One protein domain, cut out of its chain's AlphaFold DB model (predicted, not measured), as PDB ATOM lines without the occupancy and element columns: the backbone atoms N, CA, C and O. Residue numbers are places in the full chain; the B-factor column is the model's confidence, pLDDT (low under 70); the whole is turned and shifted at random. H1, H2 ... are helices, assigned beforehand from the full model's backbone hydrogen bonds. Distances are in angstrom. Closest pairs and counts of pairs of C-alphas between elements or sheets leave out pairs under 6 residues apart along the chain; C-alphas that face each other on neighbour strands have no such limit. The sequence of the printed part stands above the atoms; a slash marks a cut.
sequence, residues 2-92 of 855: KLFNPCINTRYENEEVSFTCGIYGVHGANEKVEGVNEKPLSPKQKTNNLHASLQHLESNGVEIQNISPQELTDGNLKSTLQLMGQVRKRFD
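Overview. This is residues 2 to 92 of the 855 residues of the protein "SAM domain-containing protein" of Capitella teleta (UniProt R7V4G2). Two longer helices, H1 and H3, run roughly the same way, side by side with a gap between them, and the short helix H2 packs on H1; beside them a long stretch with no named element, residues 2 to 42, makes three long passes, turning back near residue 13 and again near residue 27. At the first of these turns residues 10 to 15 stick out from the rest. The printed part has 91 residues with three named helices, in the order H1, H2, H3, and no named strand. The class is all helix, though the helices hold 37 of the 91 printed residues, under half. The whole is compact, with a radius of gyration of the C-alphas of 13.2 A, and the C-alphas span 36 by 28 by 25 A along their three main axes.

Along the chain. The printed part begins at Lys 2, with its C-alpha at (32.680, 15.201, -25.936), and residues 2 to 42 hold no named element. H1 follows as residues 43 to 59, the longest helix, from C-alpha 43 at (17.796, 1.676, -45.302) to C-alpha 59 at (11.527, 21.654, -32.699), a length of 24.4 A. H2 is residues 69 to 73. H3 is residues 77 to 91, 20.9 A from first to last C-alpha, and ends with C-alpha 91 at (24.278, 24.527, -28.321). Asp 92 is the last printed residue.

Arrangement. H1 and H2 touch, with 9 pairs of C-alphas within 8 A; their closest C-alphas are those of His 51 and Pro 69, 5.7 A apart. Their centres are 9.4 A apart. H2 and H3 only just touch, and only at the corner by their link, with 3 pairs of C-alphas within 8 A. The closest C-alphas of these two are those of Leu 72 and Thr 80, 6.2 A apart, and H3 touches H2 with residues 79 to 80 alone. H1 and H3 are near each other, with 5 pairs of C-alphas within 10 A but no pair within 8 A. In H1, H2 and H3 every O i to N i+4 pair is within hydrogen-bond range.

Size, cuts and confidence. The two C-alphas farthest apart are those of Glu 13 and His 27, 37.9 A, while the C-alphas of Lys 2 and Asp 92 are 12.2 A apart. The printed part has no cut. The link from H1 to H2 is short, with 9 residues, and the link from H2 to H3 is tight, with 3 residues. In residues 2 to 42 the C-alphas lie 6 to 23 A from the mean of the C-alphas. The mean pLDDT of the printed part is 77.4; the model's confidence is low, under 70, in residues 2 to 30.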
ATOM      1  N   LYS A   2      33.205  16.597 -25.911       26.98
ATOM      2  CA  LYS A   2      32.680  15.201 -25.936       26.98
ATOM      3  C   LYS A   2      31.186  15.102 -26.341       26.98
ATOM      4  O   LYS A   2      30.547  14.093 -26.077       26.98
ATOM      5  N   LEU A   3      30.622  16.153 -26.949       34.34
ATOM      6  CA  LEU A   3      29.163  16.340 -27.082       34.34
ATOM      7  C   LEU A   3      28.531  15.753 -28.355       34.34
ATOM      8  O   LEU A   3      27.320  15.560 -28.393       34.34
ATOM      9  N   PHE A   4      29.325  15.452 -29.382       35.62
ATOM     10  CA  PHE A   4      28.856  14.778 -30.590       35.62
ATOM     11  C   PHE A   4      30.004  13.928 -31.135       35.62
ATOM     12  O   PHE A   4      31.038  14.469 -31.522       35.62
ATOM     13  N   ASN A   5      29.855  12.602 -31.122       28.98
ATOM     14  CA  ASN A   5      30.816  11.686 -31.736       28.98
ATOM     15  C   ASN A   5      30.071  10.718 -32.667       28.98
ATOM     16  O   ASN A   5      29.715   9.611 -32.252       28.98
ATOM     17  N   PRO A   6      29.761  11.142 -33.907       37.75
ATOM     18  CA  PRO A   6      29.180  10.267 -34.910       37.75
ATOM     19  C   PRO A   6      30.265   9.303 -35.400       37.75
ATOM     20  O   PRO A   6      30.918   9.544 -36.413       37.75
ATOM     21  N   CYS A   7      30.465   8.199 -34.675       28.23
ATOM     22  CA  CYS A   7      31.363   7.115 -35.069       28.23
ATOM     23  C   CYS A   7      30.807   6.352 -36.286       28.23
ATOM     24  O   CYS A   7      30.400   5.195 -36.182       28.23
ATOM     25  N   ILE A   8      30.817   6.994 -37.458       38.88
ATOM     26  CA  ILE A   8      30.606   6.362 -38.763       38.88
ATOM     27  C   ILE A   8      31.875   5.562 -39.090       38.88
ATOM     28  O   ILE A   8      32.693   5.941 -39.923       38.88
ATOM     29  N   ASN A   9      32.080   4.468 -38.358       28.20
ATOM     30  CA  ASN A   9      33.233   3.599 -38.517       28.20
ATOM     31  C   ASN A   9      33.031   2.740 -39.773       28.20
ATOM     32  O   ASN A   9      32.420   1.673 -39.715       28.20
ATOM     33  N   THR A  10      33.491   3.229 -40.928       33.81
ATOM     34  CA  THR A  10      33.343   2.565 -42.235       33.81
ATOM     35  C   THR A  10      34.299   1.380 -42.394       33.81
ATOM     36  O   THR A  10      35.083   1.317 -43.343       33.81
ATOM     37  N   ARG A  11      34.240   0.420 -41.468       28.92
ATOM     38  CA  ARG A  11      34.928  -0.863 -41.603       28.92
ATOM     39  C   ARG A  11      34.090  -1.770 -42.500       28.92
ATOM     40  O   ARG A  11      33.015  -2.224 -42.114       28.92
ATOM     41  N   TYR A  12      34.569  -2.003 -43.719       41.09
ATOM     42  CA  TYR A  12      33.969  -2.956 -44.650       41.09
ATOM     43  C   TYR A  12      34.236  -4.393 -44.179       41.09
ATOM     44  O   TYR A  12      35.171  -5.013 -44.662       41.09
ATOM     45  N   GLU A  13      33.427  -4.902 -43.242       36.59
ATOM     46  CA  GLU A  13      33.105  -6.335 -43.103       36.59
ATOM     47  C   GLU A  13      31.981  -6.572 -42.064       36.59
ATOM     48  O   GLU A  13      32.192  -6.522 -40.859       36.59
ATOM     49  N   ASN A  14      30.768  -6.830 -42.568       40.50
ATOM     50  CA  ASN A  14      29.684  -7.659 -42.005       40.50
ATOM     51  C   ASN A  14      29.188  -7.540 -40.534       40.50
ATOM     52  O   ASN A  14      28.322  -8.337 -40.173       40.50
ATOM     53  N   GLU A  15      29.595  -6.567 -39.710       36.28
ATOM     54  CA  GLU A  15      29.045  -6.386 -38.341       36.28
ATOM     55  C   GLU A  15      28.090  -5.173 -38.156       36.28
ATOM     56  O   GLU A  15      28.015  -4.260 -38.981       36.28
ATOM     57  N   GLU A  16      27.272  -5.197 -37.088       37.88
ATOM     58  CA  GLU A  16      26.105  -4.307 -36.903       37.88
ATOM     59  C   GLU A  16      26.460  -2.823 -36.652       37.88
ATOM     60  O   GLU A  16      26.883  -2.437 -35.559       37.88
ATOM     61  N   VAL A  17      26.130  -1.936 -37.600       36.72
ATOM     62  CA  VAL A  17      26.161  -0.474 -37.374       36.72
ATOM     63  C   VAL A  17      24.962  -0.032 -36.520       36.72
ATOM     64  O   VAL A  17      23.886   0.276 -37.045       36.72
ATOM     65  N   SER A  18      25.151   0.014 -35.200       32.41
ATOM     66  CA  SER A  18      24.158   0.521 -34.242       32.41
ATOM     67  C   SER A  18      24.251   2.047 -34.069       32.41
ATOM     68  O   SER A  18      25.266   2.593 -33.648       32.41
ATOM     69  N   PHE A  19      23.169   2.759 -34.405       39.41
ATOM     70  CA  PHE A  19      23.077   4.221 -34.284       39.41
ATOM     71  C   PHE A  19      22.516   4.634 -32.913       39.41
ATOM     72  O   PHE A  19      21.341   4.974 -32.786       39.41
ATOM     73  N   THR A  20      23.356   4.652 -31.877       37.81
ATOM     74  CA  THR A  20      23.007   5.265 -30.583       37.81
ATOM     75  C   THR A  20      23.367   6.753 -30.581       37.81
ATOM     76  O   THR A  20      24.461   7.135 -30.164       37.81
ATOM     77  N   CYS A  21      22.452   7.610 -31.046       40.84
ATOM     78  CA  CYS A  21      22.617   9.067 -30.974       40.84
ATOM     79  C   CYS A  21      22.390   9.573 -29.535       40.84
ATOM     80  O   CYS A  21      21.320  10.063 -29.184       40.84
ATOM     81  N   GLY A  22      23.395   9.400 -28.676       42.44
ATOM     82  CA  GLY A  22      23.384   9.918 -27.310       42.44
ATOM     83  C   GLY A  22      23.802  11.387 -27.264       42.44
ATOM     84  O   GLY A  22      24.996  11.679 -27.220       42.44
ATOM     85  N   ILE A  23      22.834  12.309 -27.238       46.50
ATOM     86  CA  ILE A  23      23.079  13.749 -27.035       46.50
ATOM     87  C   ILE A  23      23.366  14.002 -25.543       46.50
ATOM     88  O   ILE A  23      22.530  14.470 -24.772       46.50
ATOM     89  N   TYR A  24      24.566  13.619 -25.105       41.78
ATOM     90  CA  TYR A  24      24.982  13.646 -23.701       41.78
ATOM     91  C   TYR A  24      25.499  15.023 -23.251       41.78
ATOM     92  O   TYR A  24      26.679  15.159 -22.925       41.78
ATOM     93  N   GLY A  25      24.628  16.040 -23.173       40.16
ATOM     94  CA  GLY A  25      24.993  17.260 -22.435       40.16
ATOM     95  C   GLY A  25      24.195  18.543 -22.656       40.16
ATOM     96  O   GLY A  25      24.801  19.572 -22.929       40.16
ATOM     97  N   VAL A  26      22.882  18.518 -22.415       42.91
ATOM     98  CA  VAL A  26      22.134  19.664 -21.851       42.91
ATOM     99  C   VAL A  26      21.218  19.106 -20.744       42.91
ATOM    100  O   VAL A  26      20.991  17.894 -20.689       42.91
ATOM    101  N   HIS A  27      20.722  19.938 -19.820       39.88
ATOM    102  CA  HIS A  27      19.815  19.527 -18.736       39.88
ATOM    103  C   HIS A  27      18.430  19.069 -19.256       39.88
ATOM    104  O   HIS A  27      17.449  19.797 -19.174       39.88
ATOM    105  N   GLY A  28      18.360  17.835 -19.763       48.75
ATOM    106  CA  GLY A  28      17.150  17.201 -20.310       48.75
ATOM    107  C   GLY A  28      17.347  15.710 -20.621       48.75
ATOM    108  O   GLY A  28      16.829  15.190 -21.604       48.75
ATOM    109  N   ALA A  29      18.186  15.019 -19.844       53.38
ATOM    110  CA  ALA A  29      18.662  13.685 -20.203       53.38
ATOM    111  C   ALA A  29      17.540  12.625 -20.258       53.38
ATOM    112  O   ALA A  29      16.823  12.414 -19.279       53.38
ATOM    113  N   ASN A  30      17.529  11.861 -21.357       69.94
ATOM    114  CA  ASN A  30      16.646  10.724 -21.666       69.94
ATOM    115  C   ASN A  30      15.240  11.047 -22.215       69.94
ATOM    116  O   ASN A  30      14.372  10.173 -22.164       69.94
ATOM    117  N   GLU A  31      15.009  12.221 -22.809       83.31
ATOM    118  CA  GLU A  31      13.868  12.359 -23.724       83.31
ATOM    119  C   GLU A  31      14.066  11.427 -24.935       83.31
ATOM    120  O   GLU A  31      15.050  11.521 -25.672       83.31
ATOM    121  N   LYS A  32      13.155  10.463 -25.111       89.81
ATOM    122  CA  LYS A  32      13.157   9.569 -26.271       89.81
ATOM    123  C   LYS A  32      12.425  10.245 -27.420       89.81
ATOM    124  O   LYS A  32      11.212  10.398 -27.348       89.81
ATOM    125  N   VAL A  33      13.152  10.556 -28.492       93.31
ATOM    126  CA  VAL A  33      12.562  11.037 -29.748       93.31
ATOM    127  C   VAL A  33      11.544  10.014 -30.258       93.31
ATOM    128  O   VAL A  33      11.898   8.878 -30.590       93.31
ATOM    129  N   GLU A  34      10.271  10.401 -30.285       91.88
ATOM    130  CA  GLU A  34       9.187   9.507 -30.677       91.88
ATOM    131  C   GLU A  34       9.334   9.077 -32.149       91.88
ATOM    132  O   GLU A  34       9.768   9.837 -33.012       91.88
ATOM    133  N   GLY A  35       9.042   7.805 -32.437       90.31
ATOM    134  CA  GLY A  35       9.214   7.211 -33.768       90.31
ATOM    135  C   GLY A  35      10.638   6.750 -34.129       90.31
ATOM    136  O   GLY A  35      10.783   5.972 -35.077       90.31
ATOM    137  N   VAL A  36      11.683   7.132 -33.381       95.19
ATOM    138  CA  VAL A  36      13.059   6.659 -33.638       95.19
ATOM    139  C   VAL A  36      13.256   5.233 -33.113       95.19
ATOM    140  O   VAL A  36      13.135   4.949 -31.923       95.19
ATOM    141  N   ASN A  37      13.601   4.311 -34.013       94.50
ATOM    142  CA  ASN A  37      13.833   2.902 -33.688       94.50
ATOM    143  C   ASN A  37      15.292   2.665 -33.280       94.50
ATOM    144  O   ASN A  37      16.187   2.904 -34.086       94.50
ATOM    145  N   GLU A  38      15.544   2.099 -32.097       92.25
ATOM    146  CA  GLU A  38      16.905   1.825 -31.584       92.25
ATOM    147  C   GLU A  38      17.752   0.911 -32.496       92.25
ATOM    148  O   GLU A  38      18.978   1.004 -32.508       92.25
ATOM    149  N   LYS A  39      17.107   0.042 -33.288       94.00
ATOM    150  CA  LYS A  39      17.750  -0.821 -34.292       94.00
ATOM    151  C   LYS A  39      17.006  -0.750 -35.641       94.00
ATOM    152  O   LYS A  39      16.072  -1.524 -35.853       94.00
ATOM    153  N   PRO A  40      17.374   0.165 -36.560       92.19
ATOM    154  CA  PRO A  40      16.746   0.262 -37.879       92.19
ATOM    155  C   PRO A  40      17.234  -0.854 -38.821       92.19
ATOM    156  O   PRO A  40      18.379  -0.847 -39.272       92.19
ATOM    157  N   LEU A  41      16.341  -1.791 -39.150       94.62
ATOM    158  CA  LEU A  41      16.628  -3.025 -39.897       94.62
ATOM    159  C   LEU A  41      16.720  -2.842 -41.423       94.62
ATOM    160  O   LEU A  41      17.096  -3.772 -42.131       94.62
ATOM    161  N   SER A  42      16.358  -1.673 -41.958       96.75
ATOM    162  CA  SER A  42      16.404  -1.393 -43.401       96.75
ATOM    163  C   SER A  42      16.882   0.033 -43.697       96.75
ATOM    164  O   SER A  42      16.709   0.912 -42.847       96.75
ATOM    165  N   PRO A  43      17.420   0.317 -44.901       94.38
ATOM    166  CA  PRO A  43      17.796   1.676 -45.302       94.38
ATOM    167  C   PRO A  43      16.637   2.674 -45.173       94.38
ATOM    168  O   PRO A  43      16.817   3.747 -44.608       94.38
ATOM    169  N   LYS A  44      15.416   2.273 -45.561       95.38
ATOM    170  CA  LYS A  44      14.199   3.090 -45.402       95.38
ATOM    171  C   LYS A  44      13.841   3.361 -43.932       95.38
ATOM    172  O   LYS A  44      13.258   4.389 -43.608       95.38
ATOM    173  N   GLN A  45      14.199   2.464 -43.012       95.88
ATOM    174  CA  GLN A  45      14.043   2.719 -41.579       95.88
ATOM    175  C   GLN A  45      15.144   3.648 -41.042       95.88
ATOM    176  O   GLN A  45      14.876   4.426 -40.132       95.88
ATOM    177  N   LYS A  46      16.352   3.633 -41.629       96.12
ATOM    178  CA  LYS A  46      17.413   4.609 -41.324       96.12
ATOM    179  C   LYS A  46      17.031   6.020 -41.790       96.12
ATOM    180  O   LYS A  46      17.124   6.940 -40.984       96.12
ATOM    181  N   THR A  47      16.520   6.189 -43.013       97.12
ATOM    182  CA  THR A  47      16.028   7.496 -43.502       97.12
ATOM    183  C   THR A  47      14.880   8.024 -42.644       97.12
ATOM    184  O   THR A  47      14.887   9.195 -42.274       97.12
ATOM    185  N   ASN A  48      13.927   7.165 -42.262       96.94
ATOM    186  CA  ASN A  48      12.807   7.552 -41.398       96.94
ATOM    187  C   ASN A  48      13.269   7.940 -39.982       96.94
ATOM    188  O   ASN A  48      12.820   8.955 -39.458       96.94
ATOM    189  N   ASN A  49      14.190   7.173 -39.383       97.12
ATOM    190  CA  ASN A  49      14.800   7.524 -38.099       97.12
ATOM    191  C   ASN A  49      15.507   8.888 -38.173       97.12
ATOM    192  O   ASN A  49      15.330   9.702 -37.275       97.12
ATOM    193  N   LEU A  50      16.291   9.155 -39.229       97.19
ATOM    194  CA  LEU A  50      16.941  10.457 -39.399       97.19
ATOM    195  C   LEU A  50      15.925  11.583 -39.595       97.19
ATOM    196  O   LEU A  50      16.108  12.644 -39.016       97.19
ATOM    197  N   HIS A  51      14.846  11.363 -40.346       97.38
ATOM    198  CA  HIS A  51      13.796  12.367 -40.527       97.38
ATOM    199  C   HIS A  51      13.144  12.765 -39.191       97.38
ATOM    200  O   HIS A  51      13.058  13.955 -38.901       97.38
ATOM    201  N   ALA A  52      12.799  11.796 -38.333       97.25
ATOM    202  CA  ALA A  52      12.288  12.066 -36.984       97.25
ATOM    203  C   ALA A  52      13.328  12.766 -36.082       97.25
ATOM    204  O   ALA A  52      12.995  13.714 -35.371       97.25
ATOM    205  N   SER A  53      14.604  12.365 -36.150       97.00
ATOM    206  CA  SER A  53      15.691  13.031 -35.415       97.00
ATOM    207  C   SER A  53      15.914  14.481 -35.861       97.00
ATOM    208  O   SER A  53      16.145  15.346 -35.020       97.00
ATOM    209  N   LEU A  54      15.833  14.765 -37.167       97.19
ATOM    210  CA  LEU A  54      15.914  16.127 -37.697       97.19
ATOM    211  C   LEU A  54      14.693  16.947 -37.262       97.19
ATOM    212  O   LEU A  54      14.873  18.025 -36.714       97.19
ATOM    213  N   GLN A  55      13.473  16.419 -37.390       97.06
ATOM    214  CA  GLN A  55      12.252  17.104 -36.946       97.06
ATOM    215  C   GLN A  55      12.289  17.459 -35.444       97.06
ATOM    216  O   GLN A  55      11.850  18.534 -35.036       97.06
ATOM    217  N   HIS A  56      12.873  16.597 -34.605       96.56
ATOM    218  CA  HIS A  56      13.080  16.901 -33.189       96.56
ATOM    219  C   HIS A  56      14.141  17.994 -32.963       96.56
ATOM    220  O   HIS A  56      13.933  18.893 -32.147       96.56
ATOM    221  N   LEU A  57      15.253  17.988 -33.703       96.69
ATOM    222  CA  LEU A  57      16.247  19.071 -33.650       96.69
ATOM    223  C   LEU A  57      15.661  20.414 -34.137       96.69
ATOM    224  O   LEU A  57      15.934  21.451 -33.531       96.69
ATOM    225  N   GLU A  58      14.795  20.393 -35.151       96.62
ATOM    226  CA  GLU A  58      14.040  21.553 -35.640       96.62
ATOM    227  C   GLU A  58      13.095  22.100 -34.557       96.62
ATOM    228  O   GLU A  58      13.123  23.295 -34.269       96.62
ATOM    229  N   SER A  59      12.359  21.232 -33.845       96.62
ATOM    230  CA  SER A  59      11.527  21.654 -32.699       96.62
ATOM    231  C   SER A  59      12.324  22.244 -31.522       96.62
ATOM    232  O   SER A  59      11.782  23.028 -30.746       96.62
ATOM    233  N   ASN A  60      13.624  21.943 -31.419       95.94
ATOM    234  CA  ASN A  60      14.549  22.552 -30.453       95.94
ATOM    235  C   ASN A  60      15.177  23.876 -30.960       95.94
ATOM    236  O   ASN A  60      15.979  24.517 -30.263       95.94
ATOM    237  N   GLY A  61      14.822  24.319 -32.169       95.94
ATOM    238  CA  GLY A  61      15.337  25.538 -32.793       95.94
ATOM    239  C   GLY A  61      16.731  25.387 -33.406       95.94
ATOM    240  O   GLY A  61      17.485  26.359 -33.432       95.94
ATOM    241  N   VAL A  62      17.105  24.187 -33.865       97.44
ATOM    242  CA  VAL A  62      18.228  24.013 -34.801       97.44
ATOM    243  C   VAL A  62      17.718  24.289 -36.214       97.44
ATOM    244  O   VAL A  62      16.712  23.726 -36.635       97.44
ATOM    245  N   GLU A  63      18.417  25.130 -36.971       96.56
ATOM    246  CA  GLU A  63      18.045  25.438 -38.352       96.56
ATOM    247  C   GLU A  63      18.575  24.362 -39.318       96.56
ATOM    248  O   GLU A  63      19.770  24.292 -39.604       96.56
ATOM    249  N   ILE A  64      17.676  23.522 -39.837       96.38
ATOM    250  CA  ILE A  64      18.009  22.336 -40.656       96.38
ATOM    251  C   ILE A  64      17.796  22.601 -42.163       96.38
ATOM    252  O   ILE A  64      17.902  21.707 -43.005       96.38
ATOM    253  N   GLN A  65      17.550  23.862 -42.534       92.62
ATOM    254  CA  GLN A  65      17.358  24.276 -43.922       92.62
ATOM    255  C   GLN A  65      18.499  23.766 -44.824       92.62
ATOM    256  O   GLN A  65      19.684  23.977 -44.551       92.62
ATOM    257  N   ASN A  66      18.122  23.128 -45.938       94.75
ATOM    258  CA  ASN A  66      19.015  22.517 -46.932       94.75
ATOM    259  C   ASN A  66      19.782  21.250 -46.482       94.75
ATOM    260  O   ASN A  66      20.801  20.929 -47.089       94.75
ATOM    261  N   ILE A  67      19.320  20.515 -45.460       97.06
ATOM    262  CA  ILE A  67      19.919  19.234 -45.035       97.06
ATOM    263  C   ILE A  67      18.933  18.085 -45.287       97.06
ATOM    264  O   ILE A  67      17.959  17.910 -44.557       97.06
ATOM    265  N   SER A  68      19.184  17.267 -46.314       97.38
ATOM    266  CA  SER A  68      18.317  16.127 -46.635       97.38
ATOM    267  C   SER A  68      18.648  14.890 -45.779       97.38
ATOM    268  O   SER A  68      19.815  14.494 -45.710       97.38
ATOM    269  N   PRO A  69      17.656  14.188 -45.188       97.31
ATOM    270  CA  PRO A  69      17.906  12.938 -44.464       97.31
ATOM    271  C   PRO A  69      18.437  11.820 -45.377       97.31
ATOM    272  O   PRO A  69      19.112  10.918 -44.888       97.31
ATOM    273  N   GLN A  70      18.175  11.891 -46.690       97.00
ATOM    274  CA  GLN A  70      18.715  10.951 -47.676       97.00
ATOM    275  C   GLN A  70      20.224  11.159 -47.872       97.00
ATOM    276  O   GLN A  70      20.993  10.203 -47.827       97.00
ATOM    277  N   GLU A  71      20.673  12.413 -47.988       97.12
ATOM    278  CA  GLU A  71      22.101  12.739 -48.101       97.12
ATOM    279  C   GLU A  71      22.893  12.294 -46.865       97.12
ATOM    280  O   GLU A  71      24.030  11.841 -46.988       97.12
ATOM    281  N   LEU A  72      22.283  12.379 -45.678       97.44
ATOM    282  CA  LEU A  72      22.876  11.879 -44.439       97.44
ATOM    283  C   LEU A  72      22.950  10.341 -44.402       97.44
ATOM    284  O   LEU A  72      23.951   9.809 -43.923       97.44
ATOM    285  N   THR A  73      21.958   9.604 -44.930       96.00
ATOM    286  CA  THR A  73      22.090   8.137 -45.080       96.00
ATOM    287  C   THR A  73      23.098   7.725 -46.149       96.00
ATOM    288  O   THR A  73      23.725   6.678 -46.003       96.00
ATOM    289  N   ASP A  74      23.277   8.545 -47.184       96.00
ATOM    290  CA  ASP A  74      24.210   8.297 -48.289       96.00
ATOM    291  C   ASP A  74      25.657   8.714 -47.951       96.00
ATOM    292  O   ASP A  74      26.565   8.538 -48.764       96.00
ATOM    293  N   GLY A  75      25.893   9.245 -46.744       94.81
ATOM    294  CA  GLY A  75      27.220   9.622 -46.254       94.81
ATOM    295  C   GLY A  75      27.760  10.931 -46.836       94.81
ATOM    296  O   GLY A  75      28.977  11.109 -46.908       94.81
ATOM    297  N   ASN A  76      26.894  11.854 -47.266       97.06
ATOM    298  CA  ASN A  76      27.323  13.143 -47.803       97.06
ATOM    299  C   ASN A  76      28.010  13.984 -46.713       97.06
ATOM    300  O   ASN A  76      27.376  14.500 -45.783       97.06
ATOM    301  N   LEU A  77      29.327  14.153 -46.854       95.19
ATOM    302  CA  LEU A  77      30.153  14.912 -45.921       95.19
ATOM    303  C   LEU A  77      29.705  16.377 -45.805       95.19
ATOM    304  O   LEU A  77      29.739  16.926 -44.707       95.19
ATOM    305  N   LYS A  78      29.231  17.003 -46.895       96.25
ATOM    306  CA  LYS A  78      28.771  18.402 -46.874       96.25
ATOM    307  C   LYS A  78      27.572  18.564 -45.938       96.25
ATOM    308  O   LYS A  78      27.624  19.374 -45.017       96.25
ATOM    309  N   SER A  79      26.530  17.761 -46.139       96.62
ATOM    310  CA  SER A  79      25.293  17.802 -45.347       96.62
ATOM    311  C   SER A  79      25.547  17.409 -43.885       96.62
ATOM    312  O   SER A  79      24.950  17.978 -42.974       96.62
ATOM    313  N   THR A  80      26.503  16.502 -43.648       96.88
ATOM    314  CA  THR A  80      26.947  16.102 -42.300       96.88
ATOM    315  C   THR A  80      27.657  17.245 -41.564       96.88
ATOM    316  O   THR A  80      27.311  17.553 -40.424       96.88
ATOM    317  N   LEU A  81      28.613  17.920 -42.215       96.44
ATOM    318  CA  LEU A  81      29.317  19.074 -41.642       96.44
ATOM    319  C   LEU A  81      28.382  20.273 -41.430       96.44
ATOM    320  O   LEU A  81      28.485  20.950 -40.411       96.44
ATOM    321  N   GLN A  82      27.435  20.503 -42.345       96.88
ATOM    322  CA  GLN A  82      26.412  21.545 -42.216       96.88
ATOM    323  C   GLN A  82      25.496  21.293 -41.006       96.88
ATOM    324  O   GLN A  82      25.245  22.218 -40.232       96.88
ATOM    325  N   LEU A  83      25.073  20.041 -40.779       97.19
ATOM    326  CA  LEU A  83      24.317  19.659 -39.582       97.19
ATOM    327  C   LEU A  83      25.129  19.888 -38.304       97.19
ATOM    328  O   LEU A  83      24.626  20.491 -37.359       97.19
ATOM    329  N   MET A  84      26.395  19.455 -38.277       96.50
ATOM    330  CA  MET A  84      27.281  19.684 -37.130       96.50
ATOM    331  C   MET A  84      27.498  21.177 -36.853       96.50
ATOM    332  O   MET A  84      27.516  21.571 -35.690       96.50
ATOM    333  N   GLY A  85      27.609  22.009 -37.894       95.75
ATOM    334  CA  GLY A  85      27.705  23.465 -37.774       95.75
ATOM    335  C   GLY A  85      26.467  24.087 -37.123       95.75
ATOM    336  O   GLY A  85      26.600  24.807 -36.138       95.75
ATOM    337  N   GLN A  86      25.266  23.760 -37.610       95.75
ATOM    338  CA  GLN A  86      24.013  24.318 -37.078       95.75
ATOM    339  C   GLN A  86      23.693  23.810 -35.662       95.75
ATOM    340  O   GLN A  86      23.307  24.596 -34.796       95.75
ATOM    341  N   VAL A  87      23.925  22.521 -35.381       95.94
ATOM    342  CA  VAL A  87      23.822  21.965 -34.019       95.94
ATOM    343  C   VAL A  87      24.812  22.669 -33.087       95.94
ATOM    344  O   VAL A  87      24.431  23.090 -31.996       95.94
ATOM    345  N   ARG A  88      26.064  22.874 -33.517       95.00
ATOM    346  CA  ARG A  88      27.056  23.597 -32.714       95.00
ATOM    347  C   ARG A  88      26.629  25.038 -32.447       95.00
ATOM    348  O   ARG A  88      26.596  25.433 -31.293       95.00
ATOM    349  N   LYS A  89      26.226  25.789 -33.473       94.69
ATOM    350  CA  LYS A  89      25.763  27.178 -33.342       94.69
ATOM    351  C   LYS A  89      24.597  27.329 -32.353       94.69
ATOM    352  O   LYS A  89      24.503  28.338 -31.661       94.69
ATOM    353  N   ARG A  90      23.723  26.318 -32.252       94.62
ATOM    354  CA  ARG A  90      22.587  26.307 -31.316       94.62
ATOM    355  C   ARG A  90      22.968  25.959 -29.869       94.62
ATOM    356  O   ARG A  90      22.349  26.503 -28.957       94.62
ATOM    357  N   PHE A  91      23.943  25.071 -29.651       93.62
ATOM    358  CA  PHE A  91      24.278  24.527 -28.321       93.62
ATOM    359  C   PHE A  91      25.635  24.985 -27.740       93.62
ATOM    360  O   PHE A  91      25.883  24.777 -26.555       93.62
ATOM    361  N   ASP A  92      26.497  25.621 -28.535       92.62
ATOM    362  CA  ASP A  92      27.825  26.146 -28.169       92.62
ATOM    363  C   ASP A  92      27.901  27.654 -28.519       92.62
ATOM    364  O   ASP A  92      28.639  28.050 -29.425       92.62
TER     365      ASP A  92